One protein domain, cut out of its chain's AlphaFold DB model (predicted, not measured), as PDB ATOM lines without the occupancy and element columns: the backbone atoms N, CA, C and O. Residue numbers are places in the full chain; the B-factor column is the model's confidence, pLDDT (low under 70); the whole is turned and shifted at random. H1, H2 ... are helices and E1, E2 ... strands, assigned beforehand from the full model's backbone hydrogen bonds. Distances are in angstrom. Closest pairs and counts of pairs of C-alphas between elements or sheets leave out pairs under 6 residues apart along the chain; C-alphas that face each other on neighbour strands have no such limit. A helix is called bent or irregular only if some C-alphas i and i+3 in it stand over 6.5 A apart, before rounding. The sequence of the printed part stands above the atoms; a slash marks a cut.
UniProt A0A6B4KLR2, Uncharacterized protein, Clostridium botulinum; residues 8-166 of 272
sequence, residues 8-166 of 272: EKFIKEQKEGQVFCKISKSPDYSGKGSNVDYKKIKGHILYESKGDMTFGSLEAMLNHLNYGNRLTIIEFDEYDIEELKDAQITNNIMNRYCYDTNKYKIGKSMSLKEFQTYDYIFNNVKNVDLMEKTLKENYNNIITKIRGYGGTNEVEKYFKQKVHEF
ATOM      1  N   GLU A   8       4.352  -9.421 -26.134       93.19
ATOM      2  CA  GLU A   8       4.580  -8.611 -27.337       93.19
ATOM      3  C   GLU A   8       4.940  -7.160 -26.998       93.19
ATOM      4  O   GLU A   8       5.713  -6.517 -27.711       93.19
ATOM      5  N   LYS A   9       4.442  -6.649 -25.863       93.31
ATOM      6  CA  LYS A   9       4.825  -5.334 -25.348       93.31
ATOM      7  C   LYS A   9       6.327  -5.267 -25.050       93.31
ATOM      8  O   LYS A   9       6.981  -4.307 -25.446       93.31
ATOM      9  N   PHE A  10       6.871  -6.274 -24.371       93.94
ATOM     10  CA  PHE A  10       8.288  -6.319 -24.010       93.94
ATOM     11  C   PHE A  10       9.171  -6.515 -25.240       93.94
ATOM     12  O   PHE A  10      10.187  -5.841 -25.356       93.94
ATOM     13  N   ILE A  11       8.747  -7.354 -26.190       94.25
ATOM     14  CA  ILE A  11       9.436  -7.534 -27.477       94.25
ATOM     15  C   ILE A  11       9.554  -6.191 -28.206       94.25
ATOM     16  O   ILE A  11      10.637  -5.812 -28.654       94.25
ATOM     17  N   LYS A  12       8.452  -5.436 -28.293       95.50
ATOM     18  CA  LYS A  12       8.449  -4.107 -28.909       95.50
ATOM     19  C   LYS A  12       9.411  -3.149 -28.200       95.50
ATOM     20  O   LYS A  12      10.242  -2.534 -28.863       95.50
ATOM     21  N   GLU A  13       9.341  -3.055 -26.873       94.88
ATOM     22  CA  GLU A  13      10.227  -2.180 -26.091       94.88
ATOM     23  C   GLU A  13      11.709  -2.577 -26.255       94.88
ATOM     24  O   GLU A  13      12.571  -1.706 -26.384       94.88
ATOM     25  N   GLN A  14      12.031  -3.875 -26.342       94.50
ATOM     26  CA  GLN A  14      13.399  -4.330 -26.622       94.50
ATOM     27  C   GLN A  14      13.869  -3.993 -28.037       94.50
ATOM     28  O   GLN A  14      15.029  -3.617 -28.209       94.50
ATOM     29  N   LYS A  15      12.988  -4.051 -29.045       94.00
ATOM     30  CA  LYS A  15      13.294  -3.579 -30.409       94.00
ATOM     31  C   LYS A  15      13.561  -2.072 -30.458       94.00
ATOM     32  O   LYS A  15      14.390  -1.623 -31.243       94.00
ATOM     33  N   GLU A  16      12.922  -1.302 -29.580       94.38
ATOM     34  CA  GLU A  16      13.200   0.128 -29.357       94.38
ATOM     35  C   GLU A  16      14.480   0.354 -28.513       94.38
ATOM     36  O   GLU A  16      14.944   1.481 -28.309       94.38
ATOM     37  N   GLY A  17      15.112  -0.736 -28.073       93.00
ATOM     38  CA  GLY A  17      16.398  -0.776 -27.395       93.00
ATOM     39  C   GLY A  17      16.314  -0.760 -25.870       93.00
ATOM     40  O   GLY A  17      17.353  -0.594 -25.229       93.00
ATOM     41  N   GLN A  18      15.127  -0.904 -25.271       95.56
ATOM     42  CA  GLN A  18      15.006  -1.079 -23.825       95.56
ATOM     43  C   GLN A  18      15.706  -2.369 -23.399       95.56
ATOM     44  O   GLN A  18      15.479  -3.445 -23.949       95.56
ATOM     45  N   VAL A  19      16.530  -2.279 -22.360       96.12
ATOM     46  CA  VAL A  19      17.133  -3.457 -21.738       96.12
ATOM     47  C   VAL A  19      16.308  -3.854 -20.521       96.12
ATOM     48  O   VAL A  19      16.099  -3.039 -19.617       96.12
ATOM     49  N   PHE A  20      15.870  -5.113 -20.491       95.88
ATOM     50  CA  PHE A  20      15.271  -5.742 -19.320       95.88
ATOM     51  C   PHE A  20      16.293  -6.629 -18.632       95.88
ATOM     52  O   PHE A  20      17.055  -7.354 -19.275       95.88
ATOM     53  N   CYS A  21      16.328  -6.574 -17.309       95.06
ATOM     54  CA  CYS A  21      17.278  -7.352 -16.542       95.06
ATOM     55  C   CYS A  21      16.744  -7.708 -15.157       95.06
ATOM     56  O   CYS A  21      15.761  -7.155 -14.669       95.06
ATOM     57  N   LYS A  22      17.432  -8.648 -14.515       92.06
ATOM     58  CA  LYS A  22      17.318  -8.943 -13.091       92.06
ATOM     59  C   LYS A  22      18.692  -8.832 -12.439       92.06
ATOM     60  O   LYS A  22      19.718  -9.118 -13.066       92.06
ATOM     61  N   ILE A  23      18.712  -8.487 -11.157       89.00
ATOM     62  CA  ILE A  23      19.907  -8.663 -10.336       89.00
ATOM     63  C   ILE A  23      19.899 -10.099  -9.829       89.00
ATOM     64  O   ILE A  23      18.983 -10.513  -9.122       89.00
ATOM     65  N   SER A  24      20.903 -10.874 -10.229       86.44
ATOM     66  CA  SER A  24      21.027 -12.281  -9.858       86.44
ATOM     67  C   SER A  24      22.314 -12.561  -9.091       86.44
ATOM     68  O   SER A  24      23.213 -11.722  -8.981       86.44
ATOM     69  N   LYS A  25      22.385 -13.759  -8.519       83.88
ATOM     70  CA  LYS A  25      23.514 -14.225  -7.720       83.88
ATOM     71  C   LYS A  25      24.398 -15.159  -8.519       83.88
ATOM     72  O   LYS A  25      23.916 -15.921  -9.351       83.88
ATOM     73  N   SER A  26      25.701 -15.100  -8.263       78.12
ATOM     74  CA  SER A  26      26.588 -16.207  -8.608       78.12
ATOM     75  C   SER A  26      26.272 -17.428  -7.731       78.12
ATOM     76  O   SER A  26      25.896 -17.220  -6.577       78.12
ATOM     77  N   PRO A  27      26.478 -18.663  -8.225       70.44
ATOM     78  CA  PRO A  27      26.185 -19.898  -7.487       70.44
ATOM     79  C   PRO A  27      26.762 -19.955  -6.062       70.44
ATOM     80  O   PRO A  27      26.102 -20.457  -5.160       70.44
ATOM     81  N   ASP A  28      27.940 -19.362  -5.844       67.81
ATOM     82  CA  ASP A  28      28.636 -19.377  -4.547       67.81
ATOM     83  C   ASP A  28      28.251 -18.211  -3.608       67.81
ATOM     84  O   ASP A  28      28.899 -17.984  -2.587       67.81
ATOM     85  N   TYR A  29      27.236 -17.409  -3.954       69.12
ATOM     86  CA  TYR A  29      26.856 -16.218  -3.184       69.12
ATOM     87  C   TYR A  29      25.706 -16.501  -2.207       69.12
ATOM     88  O   TYR A  29      24.633 -16.948  -2.603       69.12
ATOM     89  N   SER A  30      25.885 -16.173  -0.925       58.41
ATOM     90  CA  SER A  30      24.885 -16.428   0.121       58.41
ATOM     91  C   SER A  30      23.702 -15.430   0.121       58.41
ATOM     92  O   SER A  30      23.782 -14.291  -0.352       58.41
ATOM     93  N   GLY A  31      22.537 -15.858   0.633       59.00
ATOM     94  CA  GLY A  31      21.326 -15.042   0.868       59.00
ATOM     95  C   GLY A  31      20.131 -15.357  -0.055       59.00
ATOM     96  O   GLY A  31      20.192 -16.277  -0.853       59.00
ATOM     97  N   LYS A  32      19.083 -14.515  -0.047       56.69
ATOM     98  CA  LYS A  32      17.829 -14.714  -0.822       56.69
ATOM     99  C   LYS A  32      18.004 -14.715  -2.352       56.69
ATOM    100  O   LYS A  32      18.739 -13.876  -2.858       56.69
ATOM    101  N   GLY A  33      17.287 -15.584  -3.065       63.47
ATOM    102  CA  GLY A  33      17.299 -15.700  -4.533       63.47
ATOM    103  C   GLY A  33      17.788 -17.070  -5.019       63.47
ATOM    104  O   GLY A  33      18.276 -17.875  -4.233       63.47
ATOM    105  N   SER A  34      17.636 -17.343  -6.315       65.56
ATOM    106  CA  SER A  34      18.013 -18.619  -6.939       65.56
ATOM    107  C   SER A  34      19.536 -18.742  -7.141       65.56
ATOM    108  O   SER A  34      20.135 -17.834  -7.724       65.56
ATOM    109  N   ASN A  35      20.144 -19.884  -6.797       69.06
ATOM    110  CA  ASN A  35      21.566 -20.196  -7.064       69.06
ATOM    111  C   ASN A  35      21.800 -20.763  -8.477       69.06
ATOM    112  O   ASN A  35      22.582 -21.688  -8.683       69.06
ATOM    113  N   VAL A  36      21.081 -20.229  -9.459       76.44
ATOM    114  CA  VAL A  36      21.173 -20.668 -10.852       76.44
ATOM    115  C   VAL A  36      22.454 -20.117 -11.485       76.44
ATOM    116  O   VAL A  36      22.766 -18.932 -11.359       76.44
ATOM    117  N   ASP A  37      23.190 -20.960 -12.210       80.94
ATOM    118  CA  ASP A  37      24.357 -20.529 -12.985       80.94
ATOM    119  C   ASP A  37      23.927 -19.915 -14.325       80.94
ATOM    120  O   ASP A  37      24.004 -20.534 -15.385       80.94
ATOM    121  N   TYR A  38      23.488 -18.657 -14.270       81.06
ATOM    122  CA  TYR A  38      23.002 -17.895 -15.424       81.06
ATOM    123  C   TYR A  38      24.015 -17.745 -16.570       81.06
ATOM    124  O   TYR A  38      23.630 -17.343 -17.665       81.06
ATOM    125  N   LYS A  39      25.309 -18.035 -16.354       76.88
ATOM    126  CA  LYS A  39      26.286 -18.065 -17.453       76.88
ATOM    127  C   LYS A  39      26.122 -19.311 -18.319       76.88
ATOM    128  O   LYS A  39      26.301 -19.217 -19.529       76.88
ATOM    129  N   LYS A  40      25.804 -20.458 -17.711       83.00
ATOM    130  CA  LYS A  40      25.708 -21.755 -18.401       83.00
ATOM    131  C   LYS A  40      24.399 -21.948 -19.154       83.00
ATOM    132  O   LYS A  40      24.359 -22.732 -20.086       83.00
ATOM    133  N   ILE A  41      23.356 -21.228 -18.758       82.31
ATOM    134  CA  ILE A  41      22.003 -21.361 -19.316       82.31
ATOM    135  C   ILE A  41      21.613 -20.189 -20.229       82.31
ATOM    136  O   ILE A  41      20.434 -19.902 -20.416       82.31
ATOM    137  N   LYS A  42      22.599 -19.485 -20.791       87.25
ATOM    138  CA  LYS A  42      22.356 -18.464 -21.816       87.25
ATOM    139  C   LYS A  42      21.568 -19.063 -22.992       87.25
ATOM    140  O   LYS A  42      21.914 -20.134 -23.475       87.25
ATOM    141  N   GLY A  43      20.558 -18.340 -23.465       87.31
ATOM    142  CA  GLY A  43      19.666 -18.727 -24.556       87.31
ATOM    143  C   GLY A  43      18.519 -19.643 -24.132       87.31
ATOM    144  O   GLY A  43      17.641 -19.904 -24.944       87.31
ATOM    145  N   HIS A  44      18.494 -20.109 -22.880       88.62
ATOM    146  CA  HIS A  44      17.444 -20.996 -22.391       88.62
ATOM    147  C   HIS A  44      16.302 -20.222 -21.735       88.62
ATOM    148  O   HIS A  44      16.520 -19.229 -21.029       88.62
ATOM    149  N   ILE A  45      15.087 -20.739 -21.925       89.12
ATOM    150  CA  ILE A  45      13.899 -20.333 -21.182       89.12
ATOM    151  C   ILE A  45      13.862 -21.098 -19.864       89.12
ATOM    152  O   ILE A  45      13.933 -22.326 -19.825       89.12
ATOM    153  N   LEU A  46      13.759 -20.353 -18.771       87.19
ATOM    154  CA  LEU A  46      13.594 -20.895 -17.434       87.19
ATOM    155  C   LEU A  46      12.156 -20.757 -16.976       87.19
ATOM    156  O   LEU A  46      11.516 -19.740 -17.226       87.19
ATOM    157  N   TYR A  47      11.707 -21.762 -16.232       86.19
ATOM    158  CA  TYR A  47      10.477 -21.727 -15.461       86.19
ATOM    159  C   TYR A  47      10.811 -21.833 -13.971       86.19
ATOM    160  O   TYR A  47      11.488 -22.772 -13.547       86.19
ATOM    161  N   GLU A  48      10.335 -20.881 -13.172       77.81
ATOM    162  CA  GLU A  48      10.472 -20.890 -11.716       77.81
ATOM    163  C   GLU A  48       9.092 -21.097 -11.080       77.81
ATOM    164  O   GLU A  48       8.213 -20.242 -11.139       77.81
ATOM    165  N   SER A  49       8.897 -22.262 -10.451       62.97
ATOM    166  CA  SER A  49       7.611 -22.685  -9.872       62.97
ATOM    167  C   SER A  49       7.158 -21.860  -8.661       62.97
ATOM    168  O   SER A  49       6.016 -21.988  -8.222       62.97
ATOM    169  N   LYS A  50       8.033 -21.004  -8.126       57.94
ATOM    170  CA  LYS A  50       7.702 -19.971  -7.141       57.94
ATOM    171  C   LYS A  50       7.794 -18.637  -7.870       57.94
ATOM    172  O   LYS A  50       8.881 -18.300  -8.322       57.94
ATOM    173  N   GLY A  51       6.678 -17.919  -7.997       51.56
ATOM    174  CA  GLY A  51       6.546 -16.637  -8.710       51.56
ATOM    175  C   GLY A  51       7.324 -15.459  -8.103       51.56
ATOM    176  O   GLY A  51       6.809 -14.351  -8.047       51.56
ATOM    177  N   ASP A  52       8.553 -15.700  -7.652       58.09
ATOM    178  CA  ASP A  52       9.460 -14.759  -6.996       58.09
ATOM    179  C   ASP A  52      10.515 -14.211  -7.979       58.09
ATOM    180  O   ASP A  52      11.581 -13.743  -7.559       58.09
ATOM    181  N   MET A  53      10.270 -14.293  -9.296       80.56
ATOM    182  CA  MET A  53      11.170 -13.692 -10.274       80.56
ATOM    183  C   MET A  53      10.711 -12.287 -10.630       80.56
ATOM    184  O   MET A  53       9.784 -12.095 -11.414       80.56
ATOM    185  N   THR A  54      11.437 -11.314 -10.084       88.75
ATOM    186  CA  THR A  54      11.305  -9.905 -10.442       88.75
ATOM    187  C   THR A  54      12.389  -9.497 -11.440       88.75
ATOM    188  O   THR A  54      13.588  -9.679 -11.192       88.75
ATOM    189  N   PHE A  55      11.973  -8.890 -12.548       92.88
ATOM    190  CA  PHE A  55      12.840  -8.198 -13.501       92.88
ATOM    191  C   PHE A  55      12.340  -6.768 -13.717       92.88
ATOM    192  O   PHE A  55      11.238  -6.417 -13.310       92.88
ATOM    193  N   GLY A  56      13.130  -5.919 -14.359       94.69
ATOM    194  CA  GLY A  56      12.727  -4.548 -14.653       94.69
ATOM    195  C   GLY A  56      13.573  -3.934 -15.752       94.69
ATOM    196  O   GLY A  56      14.500  -4.565 -16.267       94.69
ATOM    197  N   SER A  57      13.256  -2.693 -16.110       94.75
ATOM    198  CA  SER A  57      14.140  -1.873 -16.943       94.75
ATOM    199  C   SER A  57      15.509  -1.725 -16.270       94.75
ATOM    200  O   SER A  57      15.575  -1.597 -15.043       94.75
ATOM    201  N   LEU A  58      16.580  -1.690 -17.059       95.38
ATOM    202  CA  LEU A  58      17.962  -1.530 -16.599       95.38
ATOM    203  C   LEU A  58      18.137  -0.449 -15.523       95.38
ATOM    204  O   LEU A  58      18.773  -0.686 -14.497       95.38
ATOM    205  N   GLU A  59      17.532   0.711 -15.743       94.06
ATOM    206  CA  GLU A  59      17.597   1.885 -14.880       94.06
ATOM    207  C   GLU A  59      16.965   1.619 -13.512       94.06
ATOM    208  O   GLU A  59      17.551   1.941 -12.480       94.06
ATOM    209  N   ALA A  60      15.802   0.965 -13.491       91.88
ATOM    210  CA  ALA A  60      15.112   0.591 -12.259       91.88
ATOM    211  C   ALA A  60      15.889  -0.471 -11.466       91.88
ATOM    212  O   ALA A  60      15.956  -0.414 -10.237       91.88
ATOM    213  N   MET A  61      16.524  -1.419 -12.161       90.19
ATOM    214  CA  MET A  61      17.207  -2.550 -11.531       90.19
ATOM    215  C   MET A  61      18.470  -2.171 -10.758       90.19
ATOM    216  O   MET A  61      18.886  -2.919  -9.869       90.19
ATOM    217  N   LEU A  62      19.039  -0.988 -10.994       86.12
ATOM    218  CA  LEU A  62      20.121  -0.464 -10.158       86.12
ATOM    219  C   LEU A  62      19.684  -0.171  -8.713       86.12
ATOM    220  O   LEU A  62      20.520  -0.203  -7.810       86.12
ATOM    221  N   ASN A  63      18.388   0.011  -8.444       83.25
ATOM    222  CA  ASN A  63      17.878   0.104  -7.067       83.25
ATOM    223  C   ASN A  63      17.920  -1.244  -6.330       83.25
ATOM    224  O   ASN A  63      17.866  -1.308  -5.101       83.25
ATOM    225  N   HIS A  64      18.066  -2.335  -7.078       83.81
ATOM    226  CA  HIS A  64      17.921  -3.699  -6.593       83.81
ATOM    227  C   HIS A  64      19.257  -4.442  -6.505       83.81
ATOM    228  O   HIS A  64      19.274  -5.661  -6.336       83.81
ATOM    229  N   LEU A  65      20.394  -3.731  -6.537       82.25
ATOM    230  CA  LEU A  65      21.710  -4.370  -6.420       82.25
ATOM    231  C   LEU A  65      21.818  -5.247  -5.170       82.25
ATOM    232  O   LEU A  65      22.411  -6.310  -5.252       82.25
ATOM    233  N   ASN A  66      21.132  -4.888  -4.076       76.00
ATOM    234  CA  ASN A  66      21.015  -5.657  -2.829       76.00
ATOM    235  C   ASN A  66      20.783  -7.168  -2.987       76.00
ATOM    236  O   ASN A  66      21.181  -7.929  -2.103       76.00
ATOM    237  N   TYR A  67      20.142  -7.597  -4.072       78.12
ATOM    238  CA  TYR A  67      19.753  -8.984  -4.285       78.12
ATOM    239  C   TYR A  67      20.839  -9.847  -4.929       78.12
ATOM    240  O   TYR A  67      20.688 -11.065  -4.940       78.12
ATOM    241  N   GLY A  68      21.951  -9.287  -5.411       84.50
ATOM    242  CA  GLY A  68      22.983 -10.109  -6.034       84.50
ATOM    243  C   GLY A  68      24.153  -9.348  -6.640       84.50
ATOM    244  O   GLY A  68      24.184  -8.127  -6.708       84.50
ATOM    245  N   ASN A  69      25.147 -10.111  -7.077       86.50
ATOM    246  CA  ASN A  69      26.414  -9.609  -7.601       86.50
ATOM    247  C   ASN A  69      26.508  -9.681  -9.135       86.50
ATOM    248  O   ASN A  69      27.597  -9.516  -9.694       86.50
ATOM    249  N   ARG A  70      25.395  -9.950  -9.826       89.69
ATOM    250  CA  ARG A  70      25.332 -10.081 -11.285       89.69
ATOM    251  C   ARG A  70      24.171  -9.284 -11.859       89.69
ATOM    252  O   ARG A  70      23.088  -9.255 -11.283       89.69
ATOM    253  N   LEU A  71      24.391  -8.717 -13.038       92.56
ATOM    254  CA  LEU A  71      23.350  -8.174 -13.900       92.56
ATOM    255  C   LEU A  71      23.022  -9.227 -14.961       92.56
ATOM    256  O   LEU A  71      23.886  -9.569 -15.770       92.56
ATOM    257  N   THR A  72      21.807  -9.769 -14.946       93.19
ATOM    258  CA  THR A  72      21.368 -10.773 -15.923       93.19
ATOM    259  C   THR A  72      20.292 -10.192 -16.818       93.19
ATOM    260  O   THR A  72      19.246  -9.779 -16.334       93.19
ATOM    261  N   ILE A  73      20.573 -10.151 -18.114       95.50
ATOM    262  CA  ILE A  73      19.692  -9.648 -19.160       95.50
ATOM    263  C   ILE A  73      18.620 -10.690 -19.455       95.50
ATOM    264  O   ILE A  73      18.928 -11.878 -19.593       95.50
ATOM    265  N   ILE A  74      17.385 -10.213 -19.536       94.62
ATOM    266  CA  ILE A  74      16.214 -10.986 -19.927       94.62
ATOM    267  C   ILE A  74      15.926 -10.664 -21.388       94.62
ATOM    268  O   ILE A  74      15.883  -9.491 -21.764       94.62
ATOM    269  N   GLU A  75      15.769 -11.697 -22.203       93.88
ATOM    270  CA  GLU A  75      15.457 -11.561 -23.625       93.88
ATOM    271  C   GLU A  75      13.994 -11.928 -23.879       93.88
ATOM    272  O   GLU A  75      13.446 -12.850 -23.276       93.88
ATOM    273  N   PHE A  76      13.371 -11.161 -24.758       92.06
ATOM    274  CA  PHE A  76      12.043 -11.351 -25.301       92.06
ATOM    275  C   PHE A  76      12.172 -11.168 -26.809       92.06
ATOM    276  O   PHE A  76      12.416 -10.061 -27.296       92.06
ATOM    277  N   ASP A  77      12.017 -12.253 -27.556       88.56
ATOM    278  CA  ASP A  77      12.040 -12.218 -29.011       88.56
ATOM    279  C   ASP A  77      10.754 -12.804 -29.608       88.56
ATOM    280  O   ASP A  77       9.934 -13.409 -28.916       88.56
ATOM    281  N   GLU A  78      10.544 -12.553 -30.900       90.75
ATOM    282  CA  GLU A  78       9.341 -13.010 -31.609       90.75
ATOM    283  C   GLU A  78       9.301 -14.529 -31.793       90.75
ATOM    284  O   GLU A  78       8.220 -15.089 -31.965       90.75
ATOM    285  N   TYR A  79      10.454 -15.197 -31.741       89.75
ATOM    286  CA  TYR A  79      10.549 -16.642 -31.911       89.75
ATOM    287  C   TYR A  79      10.110 -17.386 -30.643       89.75
ATOM    288  O   TYR A  79       9.582 -18.491 -30.739       89.75
ATOM    289  N   ASP A  80      10.249 -16.761 -29.472       87.31
ATOM    290  CA  ASP A  80       9.907 -17.352 -28.177       87.31
ATOM    291  C   ASP A  80       8.466 -17.071 -27.709       87.31
ATOM    292  O   ASP A  80       8.093 -17.487 -26.609       87.31
ATOM    293  N   ILE A  81       7.638 -16.357 -28.487       89.75
ATOM    294  CA  ILE A  81       6.277 -15.954 -28.065       89.75
ATOM    295  C   ILE A  81       5.459 -17.162 -27.601       89.75
ATOM    296  O   ILE A  81       4.852 -17.130 -26.529       89.75
ATOM    297  N   GLU A  82       5.467 -18.244 -28.383       90.06
ATOM    298  CA  GLU A  82       4.717 -19.458 -28.056       90.06
ATOM    299  C   GLU A  82       5.227 -20.139 -26.785       90.06
ATOM    300  O   GLU A  82       4.432 -20.655 -25.997       90.06
ATOM    301  N   GLU A  83       6.539 -20.113 -26.559       89.38
ATOM    302  CA  GLU A  83       7.148 -20.685 -25.362       89.38
ATOM    303  C   GLU A  83       6.953 -19.800 -24.131       89.38
ATOM    304  O   GLU A  83       6.970 -20.315 -23.019       89.38
ATOM    305  N   LEU A  84       6.733 -18.495 -24.285       89.12
ATOM    306  CA  LEU A  84       6.598 -17.551 -23.173       89.12
ATOM    307  C   LEU A  84       5.156 -17.055 -22.951       89.12
ATOM    308  O   LEU A  84       4.917 -16.235 -22.063       89.12
ATOM    309  N   LYS A  85       4.168 -17.566 -23.695       86.81
ATOM    310  CA  LYS A  85       2.750 -17.168 -23.566       86.81
ATOM    311  C   LYS A  85       2.149 -17.398 -22.175       86.81
ATOM    312  O   LYS A  85       1.191 -16.730 -21.794       86.81
ATOM    313  N   ASP A  86       2.710 -18.330 -21.408       87.62
ATOM    314  CA  ASP A  86       2.309 -18.685 -20.046       87.62
ATOM    315  C   ASP A  86       3.195 -18.043 -18.961       87.62
ATOM    316  O   ASP A  86       3.083 -18.412 -17.791       87.62
ATOM    317  N   ALA A  87       4.019 -17.047 -19.317       88.06
ATOM    318  CA  ALA A  87       4.947 -16.368 -18.406       88.06
ATOM    319  C   ALA A  87       4.274 -15.588 -17.253       88.06
ATOM    320  O   ALA A  87       4.940 -15.150 -16.319       88.06
ATOM    321  N   GLN A  88       2.949 -15.399 -17.288       90.25
ATOM    322  CA  GLN A  88       2.182 -14.759 -16.207       90.25
ATOM    323  C   GLN A  88       2.766 -13.404 -15.753       90.25
ATOM    324  O   GLN A  88       2.792 -13.092 -14.563       90.25
ATOM    325  N   ILE A  89       3.211 -12.574 -16.704       91.38
ATOM    326  CA  ILE A  89       3.889 -11.312 -16.393       91.38
ATOM    327  C   ILE A  89       2.909 -10.309 -15.773       91.38
ATOM    328  O   ILE A  89       1.856 -10.020 -16.347       91.38
ATOM    329  N   THR A  90       3.263  -9.733 -14.626       92.19
ATOM    330  CA  THR A  90       2.458  -8.728 -13.913       92.19
ATOM    331  C   THR A  90       3.316  -7.555 -13.448       92.19
ATOM    332  O   THR A  90       4.532  -7.670 -13.341       92.19
ATOM    333  N   ASN A  91       2.700  -6.400 -13.178       91.06
ATOM    334  CA  ASN A  91       3.416  -5.297 -12.533       91.06
ATOM    335  C   ASN A  91       3.733  -5.664 -11.082       91.06
ATOM    336  O   ASN A  91       2.823  -6.036 -10.337       91.06
ATOM    337  N   ASN A  92       4.979  -5.461 -10.661       88.31
ATOM    338  CA  ASN A  92       5.346  -5.606  -9.263       88.31
ATOM    339  C   ASN A  92       4.773  -4.423  -8.466       88.31
ATOM    340  O   ASN A  92       5.117  -3.262  -8.690       88.31
ATOM    341  N   ILE A  93       3.871  -4.714  -7.529       84.00
ATOM    342  CA  ILE A  93       3.143  -3.684  -6.770       84.00
ATOM    343  C   ILE A  93       4.078  -2.932  -5.812       84.00
ATOM    344  O   ILE A  93       3.875  -1.747  -5.546       84.00
ATOM    345  N   MET A  94       5.108  -3.608  -5.297       83.69
ATOM    346  CA  MET A  94       6.040  -3.030  -4.329       83.69
ATOM    347  C   MET A  94       7.131  -2.193  -5.002       83.69
ATOM    348  O   MET A  94       7.573  -1.194  -4.439       83.69
ATOM    349  N   ASN A  95       7.552  -2.580  -6.206       83.75
ATOM    350  CA  ASN A  95       8.688  -1.994  -6.906       83.75
ATOM    351  C   ASN A  95       8.243  -1.420  -8.254       83.75
ATOM    352  O   ASN A  95       8.008  -2.150  -9.216       83.75
ATOM    353  N   ARG A  96       8.148  -0.087  -8.339       84.31
ATOM    354  CA  ARG A  96       7.815   0.595  -9.601       84.31
ATOM    355  C   ARG A  96       8.821   0.225 -10.695       84.31
ATOM    356  O   ARG A  96      10.012   0.100 -10.419       84.31
ATOM    357  N   TYR A  97       8.330   0.112 -11.931       86.81
ATOM    358  CA  TYR A  97       9.112  -0.270 -13.120       86.81
ATOM    359  C   TYR A  97       9.714  -1.683 -13.074       86.81
ATOM    360  O   TYR A  97      10.565  -2.022 -13.897       86.81
ATOM    361  N   CYS A  98       9.253  -2.505 -12.131       91.12
ATOM    362  CA  CYS A  98       9.571  -3.919 -12.060       91.12
ATOM    363  C   CYS A  98       8.329  -4.760 -12.358       91.12
ATOM    364  O   CYS A  98       7.186  -4.328 -12.177       91.12
ATOM    365  N   TYR A  99       8.577  -5.982 -12.796       92.62
ATOM    366  CA  TYR A  99       7.590  -6.945 -13.232       92.62
ATOM    367  C   TYR A  99       7.899  -8.292 -12.603       92.62
ATOM    368  O   TYR A  99       9.067  -8.677 -12.514       92.62
ATOM    369  N   ASP A 100       6.853  -9.000 -12.208       90.88
ATOM    370  CA  ASP A 100       6.956 -10.370 -11.727       90.88
ATOM    371  C   ASP A 100       6.534 -11.327 -12.839       90.88
ATOM    372  O   ASP A 100       5.584 -11.052 -13.574       90.88
ATOM    373  N   THR A 101       7.256 -12.434 -12.980       90.31
ATOM    374  CA  THR A 101       7.002 -13.474 -13.985       90.31
ATOM    375  C   THR A 101       7.377 -14.844 -13.424       90.31
ATOM    376  O   THR A 101       8.190 -14.947 -12.505       90.31
ATOM    377  N   ASN A 102       6.812 -15.912 -13.979       88.75
ATOM    378  CA  ASN A 102       7.227 -17.287 -13.679       88.75
ATOM    379  C   ASN A 102       8.149 -17.870 -14.769       88.75
ATOM    380  O   ASN A 102       8.742 -18.930 -14.555       88.75
ATOM    381  N   LYS A 103       8.284 -17.196 -15.922       89.94
ATOM    382  CA  LYS A 103       8.984 -17.722 -17.098       89.94
ATOM    383  C   LYS A 103       9.689 -16.632 -17.896       89.94
ATOM    384  O   LYS A 103       9.162 -15.530 -18.050       89.94
ATOM    385  N   TYR A 104      10.903 -16.916 -18.362       89.69
ATOM    386  CA  TYR A 104      11.751 -15.916 -19.014       89.69
ATOM    387  C   TYR A 104      12.967 -16.532 -19.707       89.69
ATOM    388  O   TYR A 104      13.490 -17.550 -19.251       89.69
ATOM    389  N   LYS A 105      13.466 -15.884 -20.765       92.81
ATOM    390  CA  LYS A 105      14.701 -16.283 -21.450       92.81
ATOM    391  C   LYS A 105      15.912 -15.533 -20.919       92.81
ATOM    392  O   LYS A 105      15.875 -14.321 -20.694       92.81
ATOM    393  N   ILE A 106      17.006 -16.261 -20.726       92.31
ATOM    394  CA  ILE A 106      18.281 -15.687 -20.296       92.31
ATOM    395  C   ILE A 106      19.094 -15.242 -21.502       92.31
ATOM    396  O   ILE A 106      19.539 -16.079 -22.278       92.31
ATOM    397  N   GLY A 107      19.403 -13.952 -21.587       92.69
ATOM    398  CA  GLY A 107      20.300 -13.433 -22.617       92.69
ATOM    399  C   GLY A 107      21.770 -13.501 -22.230       92.69
ATOM    400  O   GLY A 107      22.551 -14.328 -22.695       92.69
ATOM    401  N   LYS A 108      22.197 -12.606 -21.340       92.00
ATOM    402  CA  LYS A 108      23.594 -12.518 -20.889       92.00
ATOM    403  C   LYS A 108      23.647 -12.245 -19.400       92.00
ATOM    404  O   LYS A 108      22.870 -11.456 -18.886       92.00
ATOM    405  N   SER A 109      24.620 -12.828 -18.707       92.25
ATOM    406  CA  SER A 109      24.858 -12.556 -17.291       92.25
ATOM    407  C   SER A 109      26.256 -11.977 -17.073       92.25
ATOM    408  O   SER A 109      27.260 -12.608 -17.409       92.25
ATOM    409  N   MET A 110      26.333 -10.789 -16.476       92.69
ATOM    410  CA  MET A 110      27.557 -10.002 -16.296       92.69
ATOM    411  C   MET A 110      27.851  -9.773 -14.814       92.69
ATOM    412  O   MET A 110      26.937  -9.631 -14.005       92.69
ATOM    413  N   SER A 111      29.129  -9.786 -14.434       90.56
ATOM    414  CA  SER A 111      29.549  -9.621 -13.038       90.56
ATOM    415  C   SER A 111      29.610  -8.144 -12.663       90.56
ATOM    416  O   SER A 111      30.304  -7.375 -13.321       90.56
ATOM    417  N   LEU A 112      28.994  -7.741 -11.552       89.62
ATOM    418  CA  LEU A 112      29.106  -6.365 -11.043       89.62
ATOM    419  C   LEU A 112      30.514  -6.035 -10.502       89.62
ATOM    420  O   LEU A 112      30.777  -4.910 -10.087       89.62
ATOM    421  N   LYS A 113      31.443  -6.997 -10.511       89.19
ATOM    422  CA  LYS A 113      32.859  -6.778 -10.177       89.19
ATOM    423  C   LYS A 113      33.700  -6.287 -11.353       89.19
ATOM    424  O   LYS A 113      34.881  -6.037 -11.170       89.19
ATOM    425  N   GLU A 114      33.142  -6.225 -12.553       91.00
ATOM    426  CA  GLU A 114      33.909  -5.982 -13.773       91.00
ATOM    427  C   GLU A 114      33.546  -4.621 -14.373       91.00
ATOM    428  O   GLU A 114      32.369  -4.262 -14.432       91.00
ATOM    429  N   PHE A 115      34.547  -3.876 -14.857       93.06
ATOM    430  CA  PHE A 115      34.354  -2.547 -15.459       93.06
ATOM    431  C   PHE A 115      33.389  -2.589 -16.649       93.06
ATOM    432  O   PHE A 115      32.466  -1.781 -16.722       93.06
ATOM    433  N   GLN A 116      33.524  -3.615 -17.495       94.81
ATOM    434  CA  GLN A 116      32.691  -3.837 -18.679       94.81
ATOM    435  C   GLN A 116      31.185  -3.917 -18.384       94.81
ATOM    436  O   GLN A 116      30.363  -3.612 -19.246       94.81
ATOM    437  N   THR A 117      30.797  -4.323 -17.171       93.94
ATOM    438  CA  THR A 117      29.384  -4.348 -16.775       93.94
ATOM    439  C   THR A 117      28.844  -2.934 -16.621       93.94
ATOM    440  O   THR A 117      27.708  -2.668 -17.001       93.94
ATOM    441  N   TYR A 118      29.658  -2.012 -16.109       93.25
ATOM    442  CA  TYR A 118      29.286  -0.609 -15.992       93.25
ATOM    443  C   TYR A 118      29.323   0.091 -17.345       93.25
ATOM    444  O   TYR A 118      28.387   0.823 -17.639       93.25
ATOM    445  N   ASP A 119      30.302  -0.200 -18.206       95.25
ATOM    446  CA  ASP A 119      30.243   0.249 -19.605       95.25
ATOM    447  C   ASP A 119      28.923  -0.160 -20.257       95.25
ATOM    448  O   ASP A 119      28.224   0.671 -20.830       95.25
ATOM    449  N   TYR A 120      28.530  -1.425 -20.100       95.94
ATOM    450  CA  TYR A 120      27.257  -1.904 -20.616       95.94
ATOM    451  C   TYR A 120      26.065  -1.148 -20.017       95.94
ATOM    452  O   TYR A 120      25.199  -0.714 -20.772       95.94
ATOM    453  N   ILE A 121      26.016  -0.967 -18.691       95.25
ATOM    454  CA  ILE A 121      24.920  -0.249 -18.023       95.25
ATOM    455  C   ILE A 121      24.771   1.160 -18.606       95.25
ATOM    456  O   ILE A 121      23.691   1.522 -19.061       95.25
ATOM    457  N   PHE A 122      25.851   1.944 -18.620       94.44
ATOM    458  CA  PHE A 122      25.787   3.350 -19.018       94.44
ATOM    459  C   PHE A 122      25.592   3.537 -20.530       94.44
ATOM    460  O   PHE A 122      24.926   4.486 -20.931       94.44
ATOM    461  N   ASN A 123      26.069   2.607 -21.364       95.00
ATOM    462  CA  ASN A 123      25.856   2.657 -22.816       95.00
ATOM    463  C   ASN A 123      24.433   2.257 -23.245       95.00
ATOM    464  O   ASN A 123      24.060   2.497 -24.391       95.00
ATOM    465  N   ASN A 124      23.647   1.626 -22.364       95.94
ATOM    466  CA  ASN A 124      22.312   1.107 -22.687       95.94
ATOM    467  C   ASN A 124      21.179   1.808 -21.920       95.94
ATOM    468  O   ASN A 124      20.058   1.303 -21.892       95.94
ATOM    469  N   VAL A 125      21.443   2.968 -21.312       94.56
ATOM    470  CA  VAL A 125      20.391   3.785 -20.689       94.56
ATOM    471  C   VAL A 125      19.443   4.311 -21.772       94.56
ATOM    472  O   VAL A 125      19.868   4.974 -22.717       94.56
ATOM    473  N   LYS A 126      18.148   4.033 -21.617       93.94
ATOM    474  CA  LYS A 126      17.051   4.549 -22.445       93.94
ATOM    475  C   LYS A 126      16.215   5.586 -21.715       93.94
ATOM    476  O   LYS A 126      15.825   6.579 -22.320       93.94
ATOM    477  N   ASN A 127      15.981   5.400 -20.420       92.56
ATOM    478  CA  ASN A 127      15.246   6.354 -19.598       92.56
ATOM    479  C   ASN A 127      16.208   7.162 -18.715       92.56
ATOM    480  O   ASN A 127      16.462   6.818 -17.559       92.56
ATOM    481  N   VAL A 128      16.749   8.247 -19.277       90.38
ATOM    482  CA  VAL A 128      17.736   9.113 -18.605       90.38
ATOM    483  C   VAL A 128      17.196   9.666 -17.285       90.38
ATOM    484  O   VAL A 128      17.887   9.588 -16.271       90.38
ATOM    485  N   ASP A 129      15.950  10.141 -17.258       88.88
ATOM    486  CA  ASP A 129      15.347  10.720 -16.051       88.88
ATOM    487  C   ASP A 129      15.207   9.682 -14.926       88.88
ATOM    488  O   ASP A 129      15.510   9.963 -13.761       88.88
ATOM    489  N   LEU A 130      14.796   8.454 -15.260       91.69
ATOM    490  CA  LEU A 130      14.709   7.356 -14.294       91.69
ATOM    491  C   LEU A 130      16.091   6.932 -13.785       91.69
ATOM    492  O   LEU A 130      16.240   6.662 -12.589       91.69
ATOM    493  N   MET A 131      17.092   6.888 -14.666       92.69
ATOM    494  CA  MET A 131      18.476   6.585 -14.300       92.69
ATOM    495  C   MET A 131      19.036   7.639 -13.343       92.69
ATOM    496  O   MET A 131      19.584   7.299 -12.295       92.69
ATOM    497  N   GLU A 132      18.852   8.922 -13.655       88.69
ATOM    498  CA  GLU A 132      19.285  10.014 -12.788       88.69
ATOM    499  C   GLU A 132      18.636   9.957 -11.417       88.69
ATOM    500  O   GLU A 132      19.324  10.082 -10.403       88.69
ATOM    501  N   LYS A 133      17.314   9.774 -11.388       86.75
ATOM    502  CA  LYS A 133      16.566   9.656 -10.143       86.75
ATOM    503  C   LYS A 133      17.097   8.495  -9.305       86.75
ATOM    504  O   LYS A 133      17.425   8.680  -8.137       86.75
ATOM    505  N   THR A 134      17.252   7.327  -9.926       89.38
ATOM    506  CA  THR A 134      17.783   6.114  -9.294       89.38
ATOM    507  C   THR A 134      19.172   6.354  -8.704       89.38
ATOM    508  O   THR A 134      19.405   6.051  -7.534       89.38
ATOM    509  N   LEU A 135      20.089   6.946  -9.471       89.19
ATOM    510  CA  LEU A 135      21.432   7.255  -8.990       89.19
ATOM    511  C   LEU A 135      21.396   8.277  -7.845       89.19
ATOM    512  O   LEU A 135      21.998   8.022  -6.809       89.19
ATOM    513  N   LYS A 136      20.656   9.387  -7.973       83.88
ATOM    514  CA  LYS A 136      20.529  10.418  -6.923       83.88
ATOM    515  C   LYS A 136      20.003   9.849  -5.604       83.88
ATOM    516  O   LYS A 136      20.528  10.179  -4.543       83.88
ATOM    517  N   GLU A 137      19.010   8.967  -5.661       83.44
ATOM    518  CA  GLU A 137      18.393   8.379  -4.470       83.44
ATOM    519  C   GLU A 137      19.242   7.250  -3.856       83.44
ATOM    520  O   GLU A 137      19.295   7.116  -2.633       83.44
ATOM    521  N   ASN A 138      19.944   6.453  -4.674       84.56
ATOM    522  CA  ASN A 138      20.549   5.191  -4.229       84.56
ATOM    523  C   ASN A 138      22.075   5.108  -4.354       84.56
ATOM    524  O   ASN A 138      22.646   4.075  -4.000       84.56
ATOM    525  N   TYR A 139      22.768   6.169  -4.780       86.00
ATOM    526  CA  TYR A 139      24.212   6.149  -5.046       86.00
ATOM    527  C   TYR A 139      25.045   5.520  -3.920       86.00
ATOM    528  O   TYR A 139      25.824   4.599  -4.155       86.00
ATOM    529  N   ASN A 140      24.860   5.964  -2.674       83.50
ATOM    530  CA  ASN A 140      25.631   5.444  -1.538       83.50
ATOM    531  C   ASN A 140      25.351   3.959  -1.266       83.50
ATOM    532  O   ASN A 140      26.268   3.205  -0.922       83.50
ATOM    533  N   ASN A 141      24.098   3.531  -1.441       84.38
ATOM    534  CA  ASN A 141      23.726   2.127  -1.325       84.38
ATOM    535  C   ASN A 141      24.397   1.313  -2.440       84.38
ATOM    536  O   ASN A 141      25.088   0.344  -2.143       84.38
ATOM    537  N   ILE A 142      24.315   1.764  -3.695       87.31
ATOM    538  CA  ILE A 142      24.982   1.130  -4.843       87.31
ATOM    539  C   ILE A 142      26.482   0.953  -4.570       87.31
ATOM    540  O   ILE A 142      26.980  -0.169  -4.627       87.31
ATOM    541  N   ILE A 143      27.188   2.012  -4.162       86.38
ATOM    542  CA  ILE A 143      28.620   1.951  -3.815       86.38
ATOM    543  C   ILE A 143      28.904   0.908  -2.731       86.38
ATOM    544  O   ILE A 143      29.842   0.118  -2.847       86.38
ATOM    545  N   THR A 144      28.084   0.885  -1.680       86.12
ATOM    546  CA  THR A 144      28.231  -0.070  -0.575       86.12
ATOM    547  C   THR A 144      28.095  -1.505  -1.072       86.12
ATOM    548  O   THR A 144      28.838  -2.390  -0.644       86.12
ATOM    549  N   LYS A 145      27.181  -1.744  -2.014       86.06
ATOM    550  CA  LYS A 145      26.934  -3.067  -2.582       86.06
ATOM    551  C   LYS A 145      28.039  -3.510  -3.530       86.06
ATOM    552  O   LYS A 145      28.503  -4.636  -3.397       86.06
ATOM    553  N   ILE A 146      28.561  -2.616  -4.370       84.81
ATOM    554  CA  ILE A 146      29.736  -2.892  -5.217       84.81
ATOM    555  C   ILE A 146      30.909  -3.405  -4.367       84.81
ATOM    556  O   ILE A 146      31.500  -4.440  -4.690       84.81
ATOM    557  N   ARG A 147      31.193  -2.745  -3.234       82.50
ATOM    558  CA  ARG A 147      32.202  -3.212  -2.268       82.50
ATOM    559  C   ARG A 147      31.831  -4.564  -1.663       82.50
ATOM    560  O   ARG A 147      32.648  -5.478  -1.657       82.50
ATOM    561  N   GLY A 148      30.594  -4.694  -1.180       80.12
ATOM    562  CA  GLY A 148      30.098  -5.899  -0.509       80.12
ATOM    563  C   GLY A 148      30.093  -7.147  -1.391       80.12
ATOM    564  O   GLY A 148      30.190  -8.261  -0.883       80.12
ATOM    565  N   TYR A 149      30.032  -6.985  -2.713       79.06
ATOM    566  CA  TYR A 149      30.157  -8.108  -3.637       79.06
ATOM    567  C   TYR A 149      31.593  -8.563  -3.844       79.06
ATOM    568  O   TYR A 149      31.774  -9.671  -4.336       79.06
ATOM    569  N   GLY A 150      32.598  -7.785  -3.438       69.44
ATOM    570  CA  GLY A 150      34.013  -8.033  -3.711       69.44
ATOM    571  C   GLY A 150      34.503  -7.330  -4.976       69.44
ATOM    572  O   GLY A 150      35.397  -7.846  -5.644       69.44
ATOM    573  N   GLY A 151      33.884  -6.206  -5.354       74.69
ATOM    574  CA  GLY A 151      34.488  -5.269  -6.297       74.69
ATOM    575  C   GLY A 151      35.718  -4.618  -5.664       74.69
ATOM    576  O   GLY A 151      35.701  -4.274  -4.481       74.69
ATOM    577  N   THR A 152      36.799  -4.471  -6.431       79.00
ATOM    578  CA  THR A 152      38.005  -3.787  -5.946       79.00
ATOM    579  C   THR A 152      37.724  -2.294  -5.744       79.00
ATOM    580  O   THR A 152      36.763  -1.738  -6.287       79.00
ATOM    581  N   ASN A 153      38.606  -1.604  -5.017       83.38
ATOM    582  CA  ASN A 153      38.562  -0.139  -4.919       83.38
ATOM    583  C   ASN A 153      38.585   0.541  -6.302       83.38
ATOM    584  O   ASN A 153      38.103   1.662  -6.446       83.38
ATOM    585  N   GLU A 154      39.144  -0.119  -7.318       86.38
ATOM    586  CA  GLU A 154      39.177   0.375  -8.695       86.38
ATOM    587  C   GLU A 154      37.808   0.275  -9.366       86.38
ATOM    588  O   GLU A 154      37.401   1.225 -10.024       86.38
ATOM    589  N   VAL A 155      37.048  -0.798  -9.126       88.31
ATOM    590  CA  VAL A 155      35.674  -0.956  -9.647       88.31
ATOM    591  C   VAL A 155      34.764   0.123  -9.090       88.31
ATOM    592  O   VAL A 155      33.999   0.740  -9.827       88.31
ATOM    593  N   GLU A 156      34.884   0.398  -7.794       87.69
ATOM    594  CA  GLU A 156      34.166   1.505  -7.180       87.69
ATOM    595  C   GLU A 156      34.549   2.837  -7.831       87.69
ATOM    596  O   GLU A 156      33.664   3.590  -8.235       87.69
ATOM    597  N   LYS A 157      35.849   3.146  -7.936       84.12
ATOM    598  CA  LYS A 157      36.321   4.386  -8.575       84.12
ATOM    599  C   LYS A 157      35.789   4.512 -10.002       84.12
ATOM    600  O   LYS A 157      35.318   5.587 -10.363       84.12
ATOM    601  N   TYR A 158      35.809   3.422 -10.759       89.50
ATOM    602  CA  TYR A 158      35.329   3.369 -12.131       89.50
ATOM    603  C   TYR A 158      33.824   3.630 -12.230       89.50
ATOM    604  O   TYR A 158      33.393   4.478 -13.005       89.50
ATOM    605  N   PHE A 159      33.011   2.991 -11.383       89.69
ATOM    606  CA  PHE A 159      31.579   3.282 -11.326       89.69
ATOM    607  C   PHE A 159      31.315   4.755 -10.982       89.69
ATOM    608  O   PHE A 159      30.493   5.398 -11.627       89.69
ATOM    609  N   LYS A 160      32.040   5.325 -10.008       85.69
ATOM    610  CA  LYS A 160      31.911   6.754  -9.670       85.69
ATOM    611  C   LYS A 160      32.255   7.658 -10.847       85.69
ATOM    612  O   LYS A 160      31.589   8.671 -11.031       85.69
ATOM    613  N   GLN A 161      33.286   7.302 -11.610       84.19
ATOM    614  CA  GLN A 161      33.659   8.013 -12.825       84.19
ATOM    615  C   GLN A 161      32.537   7.939 -13.867       84.19
ATOM    616  O   GLN A 161      32.120   8.978 -14.358       84.19
ATOM    617  N   LYS A 162      31.967   6.757 -14.130       89.56
ATOM    618  CA  LYS A 162      30.845   6.614 -15.071       89.56
ATOM    619  C   LYS A 162      29.599   7.383 -14.650       89.56
ATOM    620  O   LYS A 162      28.968   8.025 -15.479       89.56
ATOM    621  N   VAL A 163      29.269   7.374 -13.358       87.69
ATOM    622  CA  VAL A 163      28.196   8.218 -12.813       87.69
ATOM    623  C   VAL A 163      28.505   9.694 -13.060       87.69
ATOM    624  O   VAL A 163      27.623  10.443 -13.465       87.69
ATOM    625  N   HIS A 164      29.748  10.117 -12.839       78.75
ATOM    626  CA  HIS A 164      30.158  11.491 -13.098       78.75
ATOM    627  C   HIS A 164      29.998  11.873 -14.568       78.75
ATOM    628  O   HIS A 164      29.324  12.858 -14.842       78.75
ATOM    629  N   GLU A 165      30.535  11.069 -15.484       82.38
ATOM    630  CA  GLU A 165      30.403  11.254 -16.934       82.38
ATOM    631  C   GLU A 165      28.928  11.296 -17.364       82.38
ATOM    632  O   GLU A 165      28.539  12.161 -18.138       82.38
ATOM    633  N   PHE A 166      28.083  10.423 -16.807       86.38
ATOM    634  CA  PHE A 166      26.651  10.375 -17.113       86.38
ATOM    635  C   PHE A 166      25.897  11.644 -16.686       86.38
ATOM    636  O   PHE A 166      25.043  12.138 -17.417       86.38
TER     637      PHE A 166
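Overview. This is residues 8 to 166 of the 272 residues of an uncharacterized protein of Clostridium botulinum (UniProt A0A6B4KLR2). A six-stranded antiparallel sheet, curled like part of a barrel, has its strands E1 and E4 nearest the middle of the domain, with H4, the bent H5 and H6 clustered towards one end and the short helix H3 at the other. H2 packs between the sheet and H5, while the short helices H1 and H3 only graze the sheet. The printed part has 159 residues with six named helices and six named strands, in the order H1 E1 E2 E3 H2 E4 H3 E5 E6 H4 H5 H6; the sheet runs E2 E6 E4 E1 E3 E5, and the class is mixed, helices and strands. It is compact, with a radius of gyration of the C-alphas of 15.1 A and spans of 44 by 34 by 27 A.

Arrangement. H1, residues 8 to 15, only grazes the sheet with residues 10 to 14. E1, residues 20 to 24, has two antiparallel neighbours: E3, residues 53 to 57, with N 21 and O 56 2.9 A apart, and E4, residues 70 to 75, with N 22 and O 72 2.8 A apart. E2, residues 45 to 47, is an edge strand beside E6, residues 103 to 111, with N 46 and O 104 2.9 A apart. E6 bends by 67 degrees at residue 107 and also pairs with E4, with N 73 and O 108 2.8 A apart. The other edge strand, E5, residues 98 to 101, pairs with E3, with N 99 and O 55 2.7 A apart. H2, residues 58 to 67, is irregular, with C-alphas 63 and 66 7.8 A apart; on one face of the sheet, it makes two layers with it, at a height over the sheet of 7.2 A. E3, H2 and E4 form a split strand-helix-strand unit, two strands of one sheet joined through a helix, with E1 between them in the sheet, and its crossover is right-handed. H3, residues 81 to 84, and H4, residues 115 to 123, only graze the sheet. H5, residues 128 to 148, was assigned as one helix by its hydrogen bonds but is bent, with C-alphas 137 and 140 8.3 A apart; its arms H5a, residues 128 to 137, and H5b, residues 140 to 148, stand about perpendicular at 78 degrees. H2 touches H5a at a shallow tilt of 29 degrees, the closest C-alphas being those of Glu 59 and Met 131, 4.8 A apart. H6, residues 153 to 166, forms a helical hairpin with H5b, the closest C-alphas being those of Ile 143 and Glu 156, 6.5 A apart. H6 also touches H4 at a shallow tilt of 13 degrees, closest at the C-alphas of Phe 115 and Val 155, 6.2 A apart. Every O i to N i+4 pair is within hydrogen-bond range in H1, H4, H5a, H5b and H6; H2 has 0 of 6 but 4 of 7 O i to N i+3 pairs, and H3 is too short for an i+4 pair.

Along the chain. H1 begins at C-alpha 8, (4.580, -8.611, -27.337). E4 is 15.9 A long and E6 22.5 A, ending at C-alpha 111, (29.549, -9.621, -13.038). H6, 20.0 A long, ends at C-alpha 166, (26.651, 10.375, -17.113).

Size, cuts and confidence. The two C-alphas farthest apart are those of Glu 82 and Asn 153, 45.3 A. The printed part has no cut. The links E1 to E2, 20 residues, and H3 to E5, 13 residues, are long. pLDDT is under 70 at residues 28 to 35, 49 to 52 and 150.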